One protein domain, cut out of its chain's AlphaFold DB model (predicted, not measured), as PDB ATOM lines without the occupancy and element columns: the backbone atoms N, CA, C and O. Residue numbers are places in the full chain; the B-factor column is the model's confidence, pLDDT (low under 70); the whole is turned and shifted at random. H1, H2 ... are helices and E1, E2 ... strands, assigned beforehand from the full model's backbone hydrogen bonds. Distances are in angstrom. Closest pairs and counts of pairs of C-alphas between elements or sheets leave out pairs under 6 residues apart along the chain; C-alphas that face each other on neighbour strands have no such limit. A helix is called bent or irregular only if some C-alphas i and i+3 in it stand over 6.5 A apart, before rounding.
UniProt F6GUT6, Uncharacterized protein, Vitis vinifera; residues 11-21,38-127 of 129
ATOM      1  N   LEU A  11      34.909  -9.016 -49.374       92.75
ATOM      2  CA  LEU A  11      34.076  -7.840 -49.631       92.75
ATOM      3  C   LEU A  11      34.205  -7.353 -51.075       92.75
ATOM      4  O   LEU A  11      33.201  -7.003 -51.692       92.75
ATOM      5  N   LYS A  12      35.418  -7.364 -51.639       93.75
ATOM      6  CA  LYS A  12      35.643  -7.002 -53.042       93.75
ATOM      7  C   LYS A  12      34.921  -7.958 -53.986       93.75
ATOM      8  O   LYS A  12      34.282  -7.508 -54.932       93.75
ATOM      9  N   LYS A  13      34.990  -9.264 -53.719       93.06
ATOM     10  CA  LYS A  13      34.261 -10.274 -54.489       93.06
ATOM     11  C   LYS A  13      32.750 -10.073 -54.373       93.06
ATOM     12  O   LYS A  13      32.070 -10.068 -55.392       93.06
ATOM     13  N   LEU A  14      32.227  -9.866 -53.165       94.06
ATOM     14  CA  LEU A  14      30.800  -9.614 -52.953       94.06
ATOM     15  C   LEU A  14      30.334  -8.371 -53.721       94.06
ATOM     16  O   LEU A  14      29.298  -8.412 -54.377       94.06
ATOM     17  N   ALA A  15      31.130  -7.299 -53.708       94.56
ATOM     18  CA  ALA A  15      30.837  -6.088 -54.466       94.56
ATOM     19  C   ALA A  15      30.786  -6.342 -55.983       94.56
ATOM     20  O   ALA A  15      29.894  -5.835 -56.652       94.56
ATOM     21  N   GLN A  16      31.687  -7.170 -56.527       94.38
ATOM     22  CA  GLN A  16      31.661  -7.559 -57.946       94.38
ATOM     23  C   GLN A  16      30.426  -8.396 -58.311       94.38
ATOM     24  O   GLN A  16      29.877  -8.258 -59.404       94.38
ATOM     25  N   LEU A  17      29.980  -9.275 -57.410       93.88
ATOM     26  CA  LEU A  17      28.759 -10.057 -57.611       93.88
ATOM     27  C   LEU A  17      27.514  -9.162 -57.576       93.88
ATOM     28  O   LEU A  17      26.634  -9.321 -58.416       93.88
ATOM     29  N   ALA A  18      27.467  -8.200 -56.653       94.38
ATOM     30  CA  ALA A  18      26.407  -7.199 -56.585       94.38
ATOM     31  C   ALA A  18      26.357  -6.340 -57.863       94.38
ATOM     32  O   ALA A  18      25.292  -6.180 -58.455       94.38
ATOM     33  N   ASP A  19      27.510  -5.874 -58.347       93.94
ATOM     34  CA  ASP A  19      27.616  -5.114 -59.599       93.94
ATOM     35  C   ASP A  19      27.138  -5.930 -60.810       93.94
ATOM     36  O   ASP A  19      26.415  -5.420 -61.664       93.94
ATOM     37  N   THR A  20      27.440  -7.236 -60.837       92.94
ATOM     38  CA  THR A  20      26.953  -8.146 -61.889       92.94
ATOM     39  C   THR A  20      25.430  -8.107 -61.987       92.94
ATOM     40  O   THR A  20      24.902  -8.060 -63.093       92.94
ATOM     41  N   VAL A  21      24.726  -8.060 -60.850       93.12
ATOM     42  CA  VAL A  21      23.256  -8.017 -60.827       93.12
ATOM     43  C   VAL A  21      22.666  -6.607 -60.961       93.12
ATOM     44  O   VAL A  21      21.454  -6.433 -60.855       93.12
ATOM     45  N   PRO A  38      21.405 -15.315 -32.771       79.75
ATOM     46  CA  PRO A  38      20.433 -16.212 -33.400       79.75
ATOM     47  C   PRO A  38      19.352 -15.480 -34.216       79.75
ATOM     48  O   PRO A  38      18.820 -16.061 -35.158       79.75
ATOM     49  N   ARG A  39      19.048 -14.213 -33.894       79.81
ATOM     50  CA  ARG A  39      18.023 -13.400 -34.568       79.81
ATOM     51  C   ARG A  39      18.543 -12.593 -35.753       79.81
ATOM     52  O   ARG A  39      17.871 -12.516 -36.764       79.81
ATOM     53  N   THR A  40      19.715 -11.979 -35.636       81.31
ATOM     54  CA  THR A  40      20.228 -11.041 -36.659       81.31
ATOM     55  C   THR A  40      21.537 -11.494 -37.297       81.31
ATOM     56  O   THR A  40      22.033 -10.841 -38.205       81.31
ATOM     57  N   CYS A  41      22.157 -12.555 -36.780       83.19
ATOM     58  CA  CYS A  41      23.533 -13.014 -37.018       83.19
ATOM     59  C   CYS A  41      24.633 -11.985 -36.713       83.19
ATOM     60  O   CYS A  41      25.710 -12.383 -36.286       83.19
ATOM     61  N   ILE A  42      24.366 -10.682 -36.798       88.88
ATOM     62  CA  ILE A  42      25.252  -9.578 -36.417       88.88
ATOM     63  C   ILE A  42      24.910  -9.019 -35.031       88.88
ATOM     64  O   ILE A  42      23.816  -9.227 -34.504       88.88
ATOM     65  N   ARG A  43      25.852  -8.299 -34.409       89.19
ATOM     66  CA  ARG A  43      25.627  -7.687 -33.084       89.19
ATOM     67  C   ARG A  43      24.713  -6.466 -33.173       89.19
ATOM     68  O   ARG A  43      24.740  -5.743 -34.163       89.19
ATOM     69  N   SER A  44      24.008  -6.157 -32.086       88.62
ATOM     70  CA  SER A  44      23.144  -4.970 -31.978       88.62
ATOM     71  C   SER A  44      23.873  -3.656 -32.277       88.62
ATOM     72  O   SER A  44      23.328  -2.798 -32.965       88.62
ATOM     73  N   SER A  45      25.129  -3.513 -31.841       90.81
ATOM     74  CA  SER A  45      25.945  -2.337 -32.171       90.81
ATOM     75  C   SER A  45      26.167  -2.194 -33.679       90.81
ATOM     76  O   SER A  45      26.163  -1.085 -34.201       90.81
ATOM     77  N   LYS A  46      26.317  -3.322 -34.384       93.88
ATOM     78  CA  LYS A  46      26.514  -3.351 -35.834       93.88
ATOM     79  C   LYS A  46      25.227  -3.028 -36.581       93.88
ATOM     80  O   LYS A  46      25.267  -2.314 -37.571       93.88
ATOM     81  N   VAL A  47      24.090  -3.497 -36.074       93.62
ATOM     82  CA  VAL A  47      22.769  -3.122 -36.592       93.62
ATOM     83  C   VAL A  47      22.574  -1.604 -36.524       93.62
ATOM     84  O   VAL A  47      22.172  -1.000 -37.511       93.62
ATOM     85  N   ALA A  48      22.899  -0.974 -35.389       93.75
ATOM     86  CA  ALA A  48      22.770   0.476 -35.221       93.75
ATOM     87  C   ALA A  48      23.713   1.274 -36.144       93.75
ATOM     88  O   ALA A  48      23.307   2.283 -36.724       93.75
ATOM     89  N   GLU A  49      24.950   0.800 -36.313       94.88
ATOM     90  CA  GLU A  49      25.914   1.352 -37.271       94.88
ATOM     91  C   GLU A  49      25.359   1.295 -38.702       94.88
ATOM     92  O   GLU A  49      25.252   2.325 -39.362       94.88
ATOM     93  N   ILE A  50      24.927   0.112 -39.153       95.12
ATOM     94  CA  ILE A  50      24.381  -0.092 -40.502       95.12
ATOM     95  C   ILE A  50      23.127   0.756 -40.717       95.12
ATOM     96  O   ILE A  50      23.008   1.410 -41.746       95.12
ATOM     97  N   LYS A  51      22.228   0.833 -39.732       94.88
ATOM     98  CA  LYS A  51      21.038   1.689 -39.812       94.88
ATOM     99  C   LYS A  51      21.396   3.164 -40.014       94.88
ATOM    100  O   LYS A  51      20.725   3.864 -40.765       94.88
ATOM    101  N   SER A  52      22.460   3.636 -39.370       94.88
ATOM    102  CA  SER A  52      22.932   5.015 -39.550       94.88
ATOM    103  C   SER A  52      23.454   5.243 -40.973       94.88
ATOM    104  O   SER A  52      23.171   6.278 -41.566       94.88
ATOM    105  N   ILE A  53      24.154   4.255 -41.540       95.12
ATOM    106  CA  ILE A  53      24.641   4.285 -42.928       95.12
ATOM    107  C   ILE A  53      23.475   4.281 -43.920       95.12
ATOM    108  O   ILE A  53      23.487   5.080 -44.851       95.12
ATOM    109  N   ILE A  54      22.455   3.443 -43.695       95.25
ATOM    110  CA  ILE A  54      21.234   3.413 -44.514       95.25
ATOM    111  C   ILE A  54      20.632   4.809 -44.620       95.25
ATOM    112  O   ILE A  54      20.384   5.282 -45.720       95.25
ATOM    113  N   HIS A  55      20.426   5.475 -43.481       93.88
ATOM    114  CA  HIS A  55      19.833   6.809 -43.460       93.88
ATOM    115  C   HIS A  55      20.733   7.872 -44.098       93.88
ATOM    116  O   HIS A  55      20.226   8.801 -44.715       93.88
ATOM    117  N   ALA A  56      22.051   7.762 -43.934       95.31
ATOM    118  CA  ALA A  56      22.993   8.741 -44.464       95.31
ATOM    119  C   ALA A  56      23.183   8.639 -45.986       95.31
ATOM    120  O   ALA A  56      23.460   9.651 -46.625       95.31
ATOM    121  N   LEU A  57      23.071   7.431 -46.546       94.75
ATOM    122  CA  LEU A  57      23.346   7.144 -47.959       94.75
ATOM    123  C   LEU A  57      22.098   6.770 -48.770       94.75
ATOM    124  O   LEU A  57      22.237   6.450 -49.944       94.75
ATOM    125  N   ASP A  58      20.915   6.794 -48.151       93.19
ATOM    126  CA  ASP A  58      19.635   6.389 -48.749       93.19
ATOM    127  C   ASP A  58      19.688   4.980 -49.372       93.19
ATOM    128  O   ASP A  58      19.406   4.753 -50.546       93.19
ATOM    129  N   VAL A  59      20.150   4.009 -48.577       95.44
ATOM    130  CA  VAL A  59      20.371   2.631 -49.043       95.44
ATOM    131  C   VAL A  59      19.053   1.869 -49.144       95.44
ATOM    132  O   VAL A  59      18.388   1.636 -48.137       95.44
ATOM    133  N   GLU A  60      18.735   1.366 -50.336       94.38
ATOM    134  CA  GLU A  60      17.537   0.545 -50.571       94.38
ATOM    135  C   GLU A  60      17.751  -0.949 -50.283       94.38
ATOM    136  O   GLU A  60      16.806  -1.671 -49.960       94.38
ATOM    137  N   THR A  61      18.986  -1.438 -50.427       94.62
ATOM    138  CA  THR A  61      19.318  -2.868 -50.324       94.62
ATOM    139  C   THR A  61      20.624  -3.086 -49.570       94.62
ATOM    140  O   THR A  61      21.631  -2.440 -49.853       94.62
ATOM    141  N   ILE A  62      20.627  -4.036 -48.634       95.50
ATOM    142  CA  ILE A  62      21.835  -4.507 -47.952       95.50
ATOM    143  C   ILE A  62      22.102  -5.948 -48.358       95.50
ATOM    144  O   ILE A  62      21.264  -6.815 -48.132       95.50
ATOM    145  N   THR A  63      23.298  -6.211 -48.875       94.69
ATOM    146  CA  THR A  63      23.744  -7.558 -49.244       94.69
ATOM    147  C   THR A  63      24.681  -8.140 -48.187       94.69
ATOM    148  O   THR A  63      25.621  -7.479 -47.743       94.69
ATOM    149  N   PHE A  64      24.451  -9.395 -47.811       94.31
ATOM    150  CA  PHE A  64      25.266 -10.143 -46.863       94.31
ATOM    151  C   PHE A  64      25.934 -11.347 -47.526       94.31
ATOM    152  O   PHE A  64      25.302 -12.106 -48.254       94.31
ATOM    153  N   ASP A  65      27.193 -11.585 -47.163       91.69
ATOM    154  CA  ASP A  65      27.928 -12.820 -47.473       91.69
ATOM    155  C   ASP A  65      27.578 -13.932 -46.462       91.69
ATOM    156  O   ASP A  65      28.432 -14.488 -45.772       91.69
ATOM    157  N   TYR A  66      26.281 -14.157 -46.254       90.38
ATOM    158  CA  TYR A  66      25.739 -15.142 -45.320       90.38
ATOM    159  C   TYR A  66      24.352 -15.577 -45.791       90.38
ATOM    160  O   TYR A  66      23.655 -14.804 -46.445       90.38
ATOM    161  N   GLU A  67      23.943 -16.796 -45.447       89.50
ATOM    162  CA  GLU A  67      22.601 -17.306 -45.734       89.50
ATOM    163  C   GLU A  67      21.726 -17.231 -44.483       89.50
ATOM    164  O   GLU A  67      22.093 -17.727 -43.417       89.50
ATOM    165  N   PHE A  68      20.553 -16.613 -44.607       91.12
ATOM    166  CA  PHE A  68      19.660 -16.389 -43.477       91.12
ATOM    167  C   PHE A  68      18.404 -17.245 -43.563       91.12
ATOM    168  O   PHE A  68      17.768 -17.388 -44.614       91.12
ATOM    169  N   SER A  69      17.952 -17.709 -42.399       89.69
ATOM    170  CA  SER A  69      16.585 -18.204 -42.254       89.69
ATOM    171  C   SER A  69      15.564 -17.083 -42.492       89.69
ATOM    172  O   SER A  69      15.851 -15.901 -42.287       89.69
ATOM    173  N   THR A  70      14.327 -17.446 -42.843       87.62
ATOM    174  CA  THR A  70      13.224 -16.487 -43.028       87.62
ATOM    175  C   THR A  70      13.055 -15.529 -41.847       87.62
ATOM    176  O   THR A  70      12.866 -14.333 -42.041       87.62
ATOM    177  N   GLY A  71      13.129 -16.049 -40.615       88.62
ATOM    178  CA  GLY A  71      12.942 -15.233 -39.412       88.62
ATOM    179  C   GLY A  71      14.054 -14.204 -39.222       88.62
ATOM    180  O   GLY A  71      13.783 -13.090 -38.788       88.62
ATOM    181  N   GLN A  72      15.285 -14.557 -39.598       91.50
ATOM    182  CA  GLN A  72      16.432 -13.659 -39.497       91.50
ATOM    183  C   GLN A  72      16.371 -12.529 -40.524       91.50
ATOM    184  O   GLN A  72      16.663 -11.392 -40.167       91.50
ATOM    185  N   LEU A  73      15.952 -12.813 -41.764       90.81
ATOM    186  CA  LEU A  73      15.728 -11.759 -42.761       90.81
ATOM    187  C   LEU A  73      14.688 -10.751 -42.276       90.81
ATOM    188  O   LEU A  73      14.977  -9.561 -42.223       90.81
ATOM    189  N   HIS A  74      13.524 -11.234 -41.839       88.69
ATOM    190  CA  HIS A  74      12.458 -10.373 -41.331       88.69
ATOM    191  C   HIS A  74      12.919  -9.528 -40.131       88.69
ATOM    192  O   HIS A  74      12.660  -8.326 -40.059       88.69
ATOM    193  N   ASP A  75      13.631 -10.140 -39.180       90.88
ATOM    194  CA  ASP A  75      14.177  -9.425 -38.027       90.88
ATOM    195  C   ASP A  75      15.200  -8.351 -38.441       90.88
ATOM    196  O   ASP A  75      15.215  -7.271 -37.846       90.88
ATOM    197  N   LEU A  76      16.030  -8.612 -39.457       93.56
ATOM    198  CA  LEU A  76      16.989  -7.647 -40.000       93.56
ATOM    199  C   LEU A  76      16.296  -6.487 -40.717       93.56
ATOM    200  O   LEU A  76      16.582  -5.336 -40.397       93.56
ATOM    201  N   GLU A  77      15.357  -6.763 -41.623       92.62
ATOM    202  CA  GLU A  77      14.584  -5.736 -42.337       92.62
ATOM    203  C   GLU A  77      13.869  -4.810 -41.350       92.62
ATOM    204  O   GLU A  77      13.996  -3.582 -41.416       92.62
ATOM    205  N   LYS A  78      13.207  -5.391 -40.340       91.94
ATOM    206  CA  LYS A  78      12.575  -4.630 -39.257       91.94
ATOM    207  C   LYS A  78      13.590  -3.799 -38.475       91.94
ATOM    208  O   LYS A  78      13.329  -2.633 -38.170       91.94
ATOM    209  N   ALA A  79      14.749  -4.366 -38.146       92.38
ATOM    210  CA  ALA A  79      15.790  -3.656 -37.412       92.38
ATOM    211  C   ALA A  79      16.382  -2.478 -38.211       92.38
ATOM    212  O   ALA A  79      16.721  -1.445 -37.623       92.38
ATOM    213  N   PHE A  80      16.440  -2.599 -39.538       94.00
ATOM    214  CA  PHE A  80      16.912  -1.568 -40.461       94.00
ATOM    215  C   PHE A  80      15.873  -0.495 -40.803       94.00
ATOM    216  O   PHE A  80      16.235   0.528 -41.373       94.00
ATOM    217  N   GLY A  81      14.622  -0.652 -40.366       89.00
ATOM    218  CA  GLY A  81      13.568   0.356 -40.527       89.00
ATOM    219  C   GLY A  81      12.425  -0.051 -41.455       89.00
ATOM    220  O   GLY A  81      11.541   0.765 -41.687       89.00
ATOM    221  N   GLY A  82      12.412  -1.287 -41.959       88.12
ATOM    222  CA  GLY A  82      11.291  -1.888 -42.693       88.12
ATOM    223  C   GLY A  82      11.223  -1.573 -44.189       88.12
ATOM    224  O   GLY A  82      10.586  -2.319 -44.921       88.12
ATOM    225  N   ASN A  83      11.902  -0.524 -44.656       88.56
ATOM    226  CA  ASN A  83      11.894  -0.123 -46.072       88.56
ATOM    227  C   ASN A  83      13.124  -0.608 -46.859       88.56
ATOM    228  O   ASN A  83      13.203  -0.387 -48.063       88.56
ATOM    229  N   VAL A  84      14.082  -1.247 -46.185       93.50
ATOM    230  CA  VAL A  84      15.326  -1.735 -46.790       93.50
ATOM    231  C   VAL A  84      15.215  -3.226 -47.031       93.50
ATOM    232  O   VAL A  84      14.868  -3.971 -46.115       93.50
ATOM    233  N   ARG A  85      15.559  -3.664 -48.240       92.12
ATOM    234  CA  ARG A  85      15.608  -5.083 -48.595       92.12
ATOM    235  C   ARG A  85      16.894  -5.711 -48.081       92.12
ATOM    236  O   ARG A  85      17.974  -5.136 -48.232       92.12
ATOM    237  N   VAL A  86      16.798  -6.912 -47.521       93.62
ATOM    238  CA  VAL A  86      17.979  -7.678 -47.112       93.62
ATOM    239  C   VAL A  86      18.226  -8.804 -48.106       93.62
ATOM    240  O   VAL A  86      17.447  -9.747 -48.211       93.62
ATOM    241  N   TYR A  87      19.337  -8.702 -48.830       93.50
ATOM    242  CA  TYR A  87      19.819  -9.720 -49.752       93.50
ATOM    243  C   TYR A  87      20.796 -10.627 -49.015       93.50
ATOM    244  O   TYR A  87      21.824 -10.178 -48.503       93.50
ATOM    245  N   ASP A  88      20.477 -11.912 -48.968       93.06
ATOM    246  CA  ASP A  88      21.407 -12.939 -48.522       93.06
ATOM    247  C   ASP A  88      22.187 -13.510 -49.714       93.06
ATOM    248  O   ASP A  88      21.971 -13.128 -50.871       93.06
ATOM    249  N   HIS A  89      23.120 -14.416 -49.431       91.75
ATOM    250  CA  HIS A  89      23.928 -15.027 -50.482       91.75
ATOM    251  C   HIS A  89      23.064 -15.761 -51.528       91.75
ATOM    252  O   HIS A  89      23.352 -15.706 -52.722       91.75
ATOM    253  N   SER A  90      21.980 -16.414 -51.108       92.88
ATOM    254  CA  SER A  90      21.115 -17.203 -51.986       92.88
ATOM    255  C   SER A  90      20.338 -16.320 -52.968       92.88
ATOM    256  O   SER A  90      20.301 -16.646 -54.154       92.88
ATOM    257  N   VAL A  91      19.807 -15.169 -52.532       93.06
ATOM    258  CA  VAL A  91      19.158 -14.191 -53.436       93.06
ATOM    259  C   VAL A  91      20.126 -13.723 -54.517       93.06
ATOM    260  O   VAL A  91      19.800 -13.765 -55.701       93.06
ATOM    261  N   LEU A  92      21.340 -13.332 -54.118       92.69
ATOM    262  CA  LEU A  92      22.336 -12.810 -55.050       92.69
ATOM    263  C   LEU A  92      22.699 -13.837 -56.132       92.69
ATOM    264  O   LEU A  92      22.782 -13.503 -57.311       92.69
ATOM    265  N   ILE A  93      22.888 -15.099 -55.743       93.81
ATOM    266  CA  ILE A  93      23.190 -16.179 -56.687       93.81
ATOM    267  C   ILE A  93      22.015 -16.444 -57.636       93.81
ATOM    268  O   ILE A  93      22.238 -16.622 -58.836       93.81
ATOM    269  N   LEU A  94      20.779 -16.443 -57.130       94.75
ATOM    270  CA  LEU A  94      19.588 -16.621 -57.963       94.75
ATOM    271  C   LEU A  94      19.439 -15.493 -58.988       94.75
ATOM    272  O   LEU A  94      19.139 -15.777 -60.146       94.75
ATOM    273  N   ASP A  95      19.718 -14.245 -58.610       94.31
ATOM    274  CA  ASP A  95      19.688 -13.107 -59.535       94.31
ATOM    275  C   ASP A  95      20.769 -13.224 -60.621       94.31
ATOM    276  O   ASP A  95      20.488 -13.009 -61.803       94.31
ATOM    277  N   ILE A  96      21.984 -13.658 -60.264       94.06
ATOM    278  CA  ILE A  96      23.052 -13.924 -61.242       94.06
ATOM    279  C   ILE A  96      22.634 -15.024 -62.220       94.06
ATOM    280  O   ILE A  96      22.867 -14.908 -63.427       94.06
ATOM    281  N   PHE A  97      22.037 -16.113 -61.730       95.31
ATOM    282  CA  PHE A  97      21.558 -17.184 -62.601       95.31
ATOM    283  C   PHE A  97      20.411 -16.726 -63.492       95.31
ATOM    284  O   PHE A  97      20.415 -17.057 -64.675       95.31
ATOM    285  N   ASN A  98      19.497 -15.911 -62.971       94.69
ATOM    286  CA  ASN A  98      18.405 -15.342 -63.745       94.69
ATOM    287  C   ASN A  98      18.923 -14.496 -64.916       94.69
ATOM    288  O   ASN A  98      18.462 -14.648 -66.041       94.69
ATOM    289  N   GLN A  99      19.951 -13.675 -64.690       94.06
ATOM    290  CA  GLN A  99      20.576 -12.891 -65.760       94.06
ATOM    291  C   GLN A  99      21.313 -13.737 -66.806       94.06
ATOM    292  O   GLN A  99      21.478 -13.309 -67.947       94.06
ATOM    293  N   ARG A 100      21.790 -14.927 -66.427       94.00
ATOM    294  CA  ARG A 100      22.547 -15.831 -67.309       94.00
ATOM    295  C   ARG A 100      21.680 -16.885 -67.995       94.00
ATOM    296  O   ARG A 100      22.168 -17.551 -68.909       94.00
ATOM    297  N   ALA A 101      20.435 -17.071 -67.568       95.75
ATOM    298  CA  ALA A 101      19.529 -18.062 -68.127       95.75
ATOM    299  C   ALA A 101      19.096 -17.657 -69.547       95.75
ATOM    300  O   ALA A 101      18.243 -16.798 -69.738       95.75
ATOM    301  N   THR A 102      19.695 -18.283 -70.562       95.94
ATOM    302  CA  THR A 102      19.414 -17.988 -71.981       95.94
ATOM    303  C   THR A 102      18.519 -19.021 -72.660       95.94
ATOM    304  O   THR A 102      18.004 -18.767 -73.747       95.94
ATOM    305  N   THR A 103      18.318 -20.188 -72.044       97.94
ATOM    306  CA  THR A 103      17.444 -21.245 -72.566       97.94
ATOM    307  C   THR A 103      16.131 -21.298 -71.795       97.94
ATOM    308  O   THR A 103      16.045 -20.891 -70.633       97.94
ATOM    309  N   HIS A 104      15.093 -21.838 -72.438       96.56
ATOM    310  CA  HIS A 104      13.790 -22.017 -71.800       96.56
ATOM    311  C   HIS A 104      13.886 -22.909 -70.554       96.56
ATOM    312  O   HIS A 104      13.369 -22.553 -69.500       96.56
ATOM    313  N   GLU A 105      14.613 -24.024 -70.653       97.50
ATOM    314  CA  GLU A 105      14.835 -24.938 -69.531       97.50
ATOM    315  C   GLU A 105      15.568 -24.255 -68.366       97.50
ATOM    316  O   GLU A 105      15.112 -24.343 -67.229       97.50
ATOM    317  N   ALA A 106      16.647 -23.510 -68.643       96.25
ATOM    318  CA  ALA A 106      17.384 -22.787 -67.606       96.25
ATOM    319  C   ALA A 106      16.505 -21.733 -66.918       96.25
ATOM    320  O   ALA A 106      16.523 -21.612 -65.696       96.25
ATOM    321  N   THR A 107      15.689 -21.011 -67.690       96.75
ATOM    322  CA  THR A 107      14.753 -20.012 -67.152       96.75
ATOM    323  C   THR A 107      13.748 -20.661 -66.199       96.75
ATOM    324  O   THR A 107      13.501 -20.143 -65.113       96.75
ATOM    325  N   LEU A 108      13.200 -21.823 -66.571       97.25
ATOM    326  CA  LEU A 108      12.263 -22.567 -65.726       97.25
ATOM    327  C   LEU A 108      12.913 -23.064 -64.431       97.25
ATOM    328  O   LEU A 108      12.299 -22.972 -63.372       97.25
ATOM    329  N   GLN A 109      14.149 -23.559 -64.497       97.31
ATOM    330  CA  GLN A 109      14.877 -24.023 -63.313       97.31
ATOM    331  C   GLN A 109      15.182 -22.880 -62.342       97.31
ATOM    332  O   GLN A 109      15.000 -23.037 -61.135       97.31
ATOM    333  N   VAL A 110      15.595 -21.717 -62.853       97.00
ATOM    334  CA  VAL A 110      15.824 -20.536 -62.010       97.00
ATOM    335  C   VAL A 110      14.516 -20.054 -61.387       97.00
ATOM    336  O   VAL A 110      14.481 -19.799 -60.185       97.00
ATOM    337  N   ALA A 111      13.430 -19.995 -62.163       94.75
ATOM    338  CA  ALA A 111      12.120 -19.608 -61.647       94.75
ATOM    339  C   ALA A 111      11.631 -20.566 -60.548       94.75
ATOM    340  O   ALA A 111      11.141 -20.115 -59.514       94.75
ATOM    341  N   LEU A 112      11.814 -21.879 -60.728       96.50
ATOM    342  CA  LEU A 112      11.501 -22.874 -59.702       96.50
ATOM    343  C   LEU A 112      12.315 -22.630 -58.424       96.50
ATOM    344  O   LEU A 112      11.738 -22.556 -57.343       96.50
ATOM    345  N   ALA A 113      13.628 -22.428 -58.546       95.06
ATOM    346  CA  ALA A 113      14.491 -22.164 -57.397       95.06
ATOM    347  C   ALA A 113      14.109 -20.860 -56.667       95.06
ATOM    348  O   ALA A 113      14.103 -20.807 -55.437       95.06
ATOM    349  N   GLN A 114      13.713 -19.818 -57.404       93.69
ATOM    350  CA  GLN A 114      13.186 -18.578 -56.826       93.69
ATOM    351  C   GLN A 114      11.857 -18.801 -56.087       93.69
ATOM    352  O   GLN A 114      11.652 -18.232 -55.009       93.69
ATOM    353  N   MET A 115      10.965 -19.638 -56.625       93.06
ATOM    354  CA  MET A 115       9.711 -20.013 -55.962       93.06
ATOM    355  C   MET A 115       9.971 -20.808 -54.681       93.06
ATOM    356  O   MET A 115       9.386 -20.494 -53.645       93.06
ATOM    357  N   GLU A 116      10.865 -21.793 -54.719       91.31
ATOM    358  CA  GLU A 116      11.251 -22.592 -53.552       91.31
ATOM    359  C   GLU A 116      11.901 -21.732 -52.464       91.31
ATOM    360  O   GLU A 116      11.573 -21.880 -51.286       91.31
ATOM    361  N   TYR A 117      12.750 -20.775 -52.849       89.38
ATOM    362  CA  TYR A 117      13.359 -19.824 -51.922       89.38
ATOM    363  C   TYR A 117      12.325 -18.879 -51.284       89.38
ATOM    364  O   TYR A 117      12.402 -18.577 -50.089       89.38
ATOM    365  N   SER A 118      11.345 -18.416 -52.066       85.75
ATOM    366  CA  SER A 118      10.359 -17.416 -51.633       85.75
ATOM    367  C   SER A 118       9.180 -18.019 -50.864       85.75
ATOM    368  O   SER A 118       8.666 -17.390 -49.945       85.75
ATOM    369  N   SER A 119       8.757 -19.242 -51.186       83.69
ATOM    370  CA  SER A 119       7.606 -19.927 -50.578       83.69
ATOM    371  C   SER A 119       7.606 -19.933 -49.034       83.69
ATOM    372  O   SER A 119       6.652 -19.426 -48.433       83.69
ATOM    373  N   PRO A 120       8.676 -20.378 -48.338       76.00
ATOM    374  CA  PRO A 120       8.719 -20.344 -46.873       76.00
ATOM    375  C   PRO A 120       8.804 -18.922 -46.299       76.00
ATOM    376  O   PRO A 120       8.671 -18.740 -45.086       76.00
ATOM    377  N   ARG A 121       9.072 -17.914 -47.140       77.00
ATOM    378  CA  ARG A 121       9.208 -16.504 -46.756       77.00
ATOM    379  C   ARG A 121       7.885 -15.751 -46.886       77.00
ATOM    380  O   ARG A 121       7.537 -15.004 -45.978       77.00
ATOM    381  N   LEU A 122       7.105 -16.043 -47.923       71.19
ATOM    382  CA  LEU A 122       5.773 -15.473 -48.139       71.19
ATOM    383  C   LEU A 122       4.757 -15.948 -47.092       71.19
ATOM    384  O   LEU A 122       4.014 -15.136 -46.547       71.19
ATOM    385  N   SER A 123       4.765 -17.239 -46.744       61.72
ATOM    386  CA  SER A 123       3.804 -17.799 -45.778       61.72
ATOM    387  C   SER A 123       3.910 -17.170 -44.385       61.72
ATOM    388  O   SER A 123       2.910 -17.048 -43.691       61.72
ATOM    389  N   LYS A 124       5.098 -16.701 -43.979       57.62
ATOM    390  CA  LYS A 124       5.296 -16.052 -42.672       57.62
ATOM    391  C   LYS A 124       4.919 -14.567 -42.640       57.62
ATOM    392  O   LYS A 124       4.783 -14.024 -41.549       57.62
ATOM    393  N   MET A 125       4.728 -13.917 -43.791       55.03
ATOM    394  CA  MET A 125       4.222 -12.536 -43.843       55.03
ATOM    395  C   MET A 125       2.719 -12.458 -43.526       55.03
ATOM    396  O   MET A 125       2.259 -11.415 -43.069       55.03
ATOM    397  N   GLY A 126       1.964 -13.548 -43.726       52.00
ATOM    398  CA  GLY A 126       0.527 -13.624 -43.423       52.00
ATOM    399  C   GLY A 126       0.183 -13.910 -41.955       52.00
ATOM    400  O   GLY A 126      -0.922 -13.595 -41.528       52.00
ATOM    401  N   ASP A 127       1.127 -14.444 -41.175       46.34
ATOM    402  CA  ASP A 127       0.917 -14.873 -39.781       46.34
ATOM    403  C   ASP A 127       1.363 -13.819 -38.748       46.34
ATOM    404  O   ASP A 127       1.792 -14.146 -37.638       46.34
TER     405      ASP A 127
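Overview. This is residues 11 to 21 and 38 to 127 of the 129 residues of an uncharacterized protein of Vitis vinifera (UniProt F6GUT6). What is seen first? A tiny sheet of E1 and E2 sits in the middle; H3 packs on E2 with H2 beyond it, and the hairpin of H4 and H5 reaches out the other way, with H1 beside H4. What is printed? The 101 residues hold H1, H2, E1, H3, E2, H4 and H5 in that order, mostly helix, with the two strands parallel. How large is it? It is only just compact, close to loose, with a radius of gyration of the C-alphas of 14.8 A and spans of 45 by 36 by 22 A.

Arrangement. How do the strands pair? E1, residues 61 to 63, and E2, residues 85 to 87, are parallel at 20 degrees, with N 62 and O 85 2.9 A apart, within hydrogen-bond range. With H3, residues 70 to 80, they form a strand-helix-strand unit, a helix between two parallel neighbour strands, whose crossover is right-handed. Which helices touch? H3 touches H2, residues 44 to 57, at a steep tilt of 59 degrees, closest at C-alphas 80 and 51, 5.3 A. H4, residues 89 to 100, and H5, residues 104 to 122, form a helical hairpin at a shallow tilt of 25 degrees, closest at C-alphas 98 and 110, 6.1 A. With residues 92 to 96 alone, H4 touches H1, residues 11 to 20, at 37 degrees, only just steep, closest at C-alphas 96 and 20, 7.0 A. Are the helix backbones complete? Every O i to N i+4 pair is within hydrogen-bond range in H1, H2, H3 and H4, and 13 of 15 in H5.

Along the chain. Where are the ends? H1 begins at C-alpha 11 (34.076, -7.840, -49.631), and H5 ends at C-alpha 122 (5.773, -15.473, -48.139). Which helices are longest? H5 measures 25.8 A and is irregular, but only just, with C-alphas 117 and 120 6.9 A apart; H2 measures 20.1 A.

Size, cuts and confidence. Is anything cut out? Residues 22 to 37 are not printed, and C-alphas 21 and 38 are 28.8 A apart. Where is confidence low? Residues 123 to 127 are under 70.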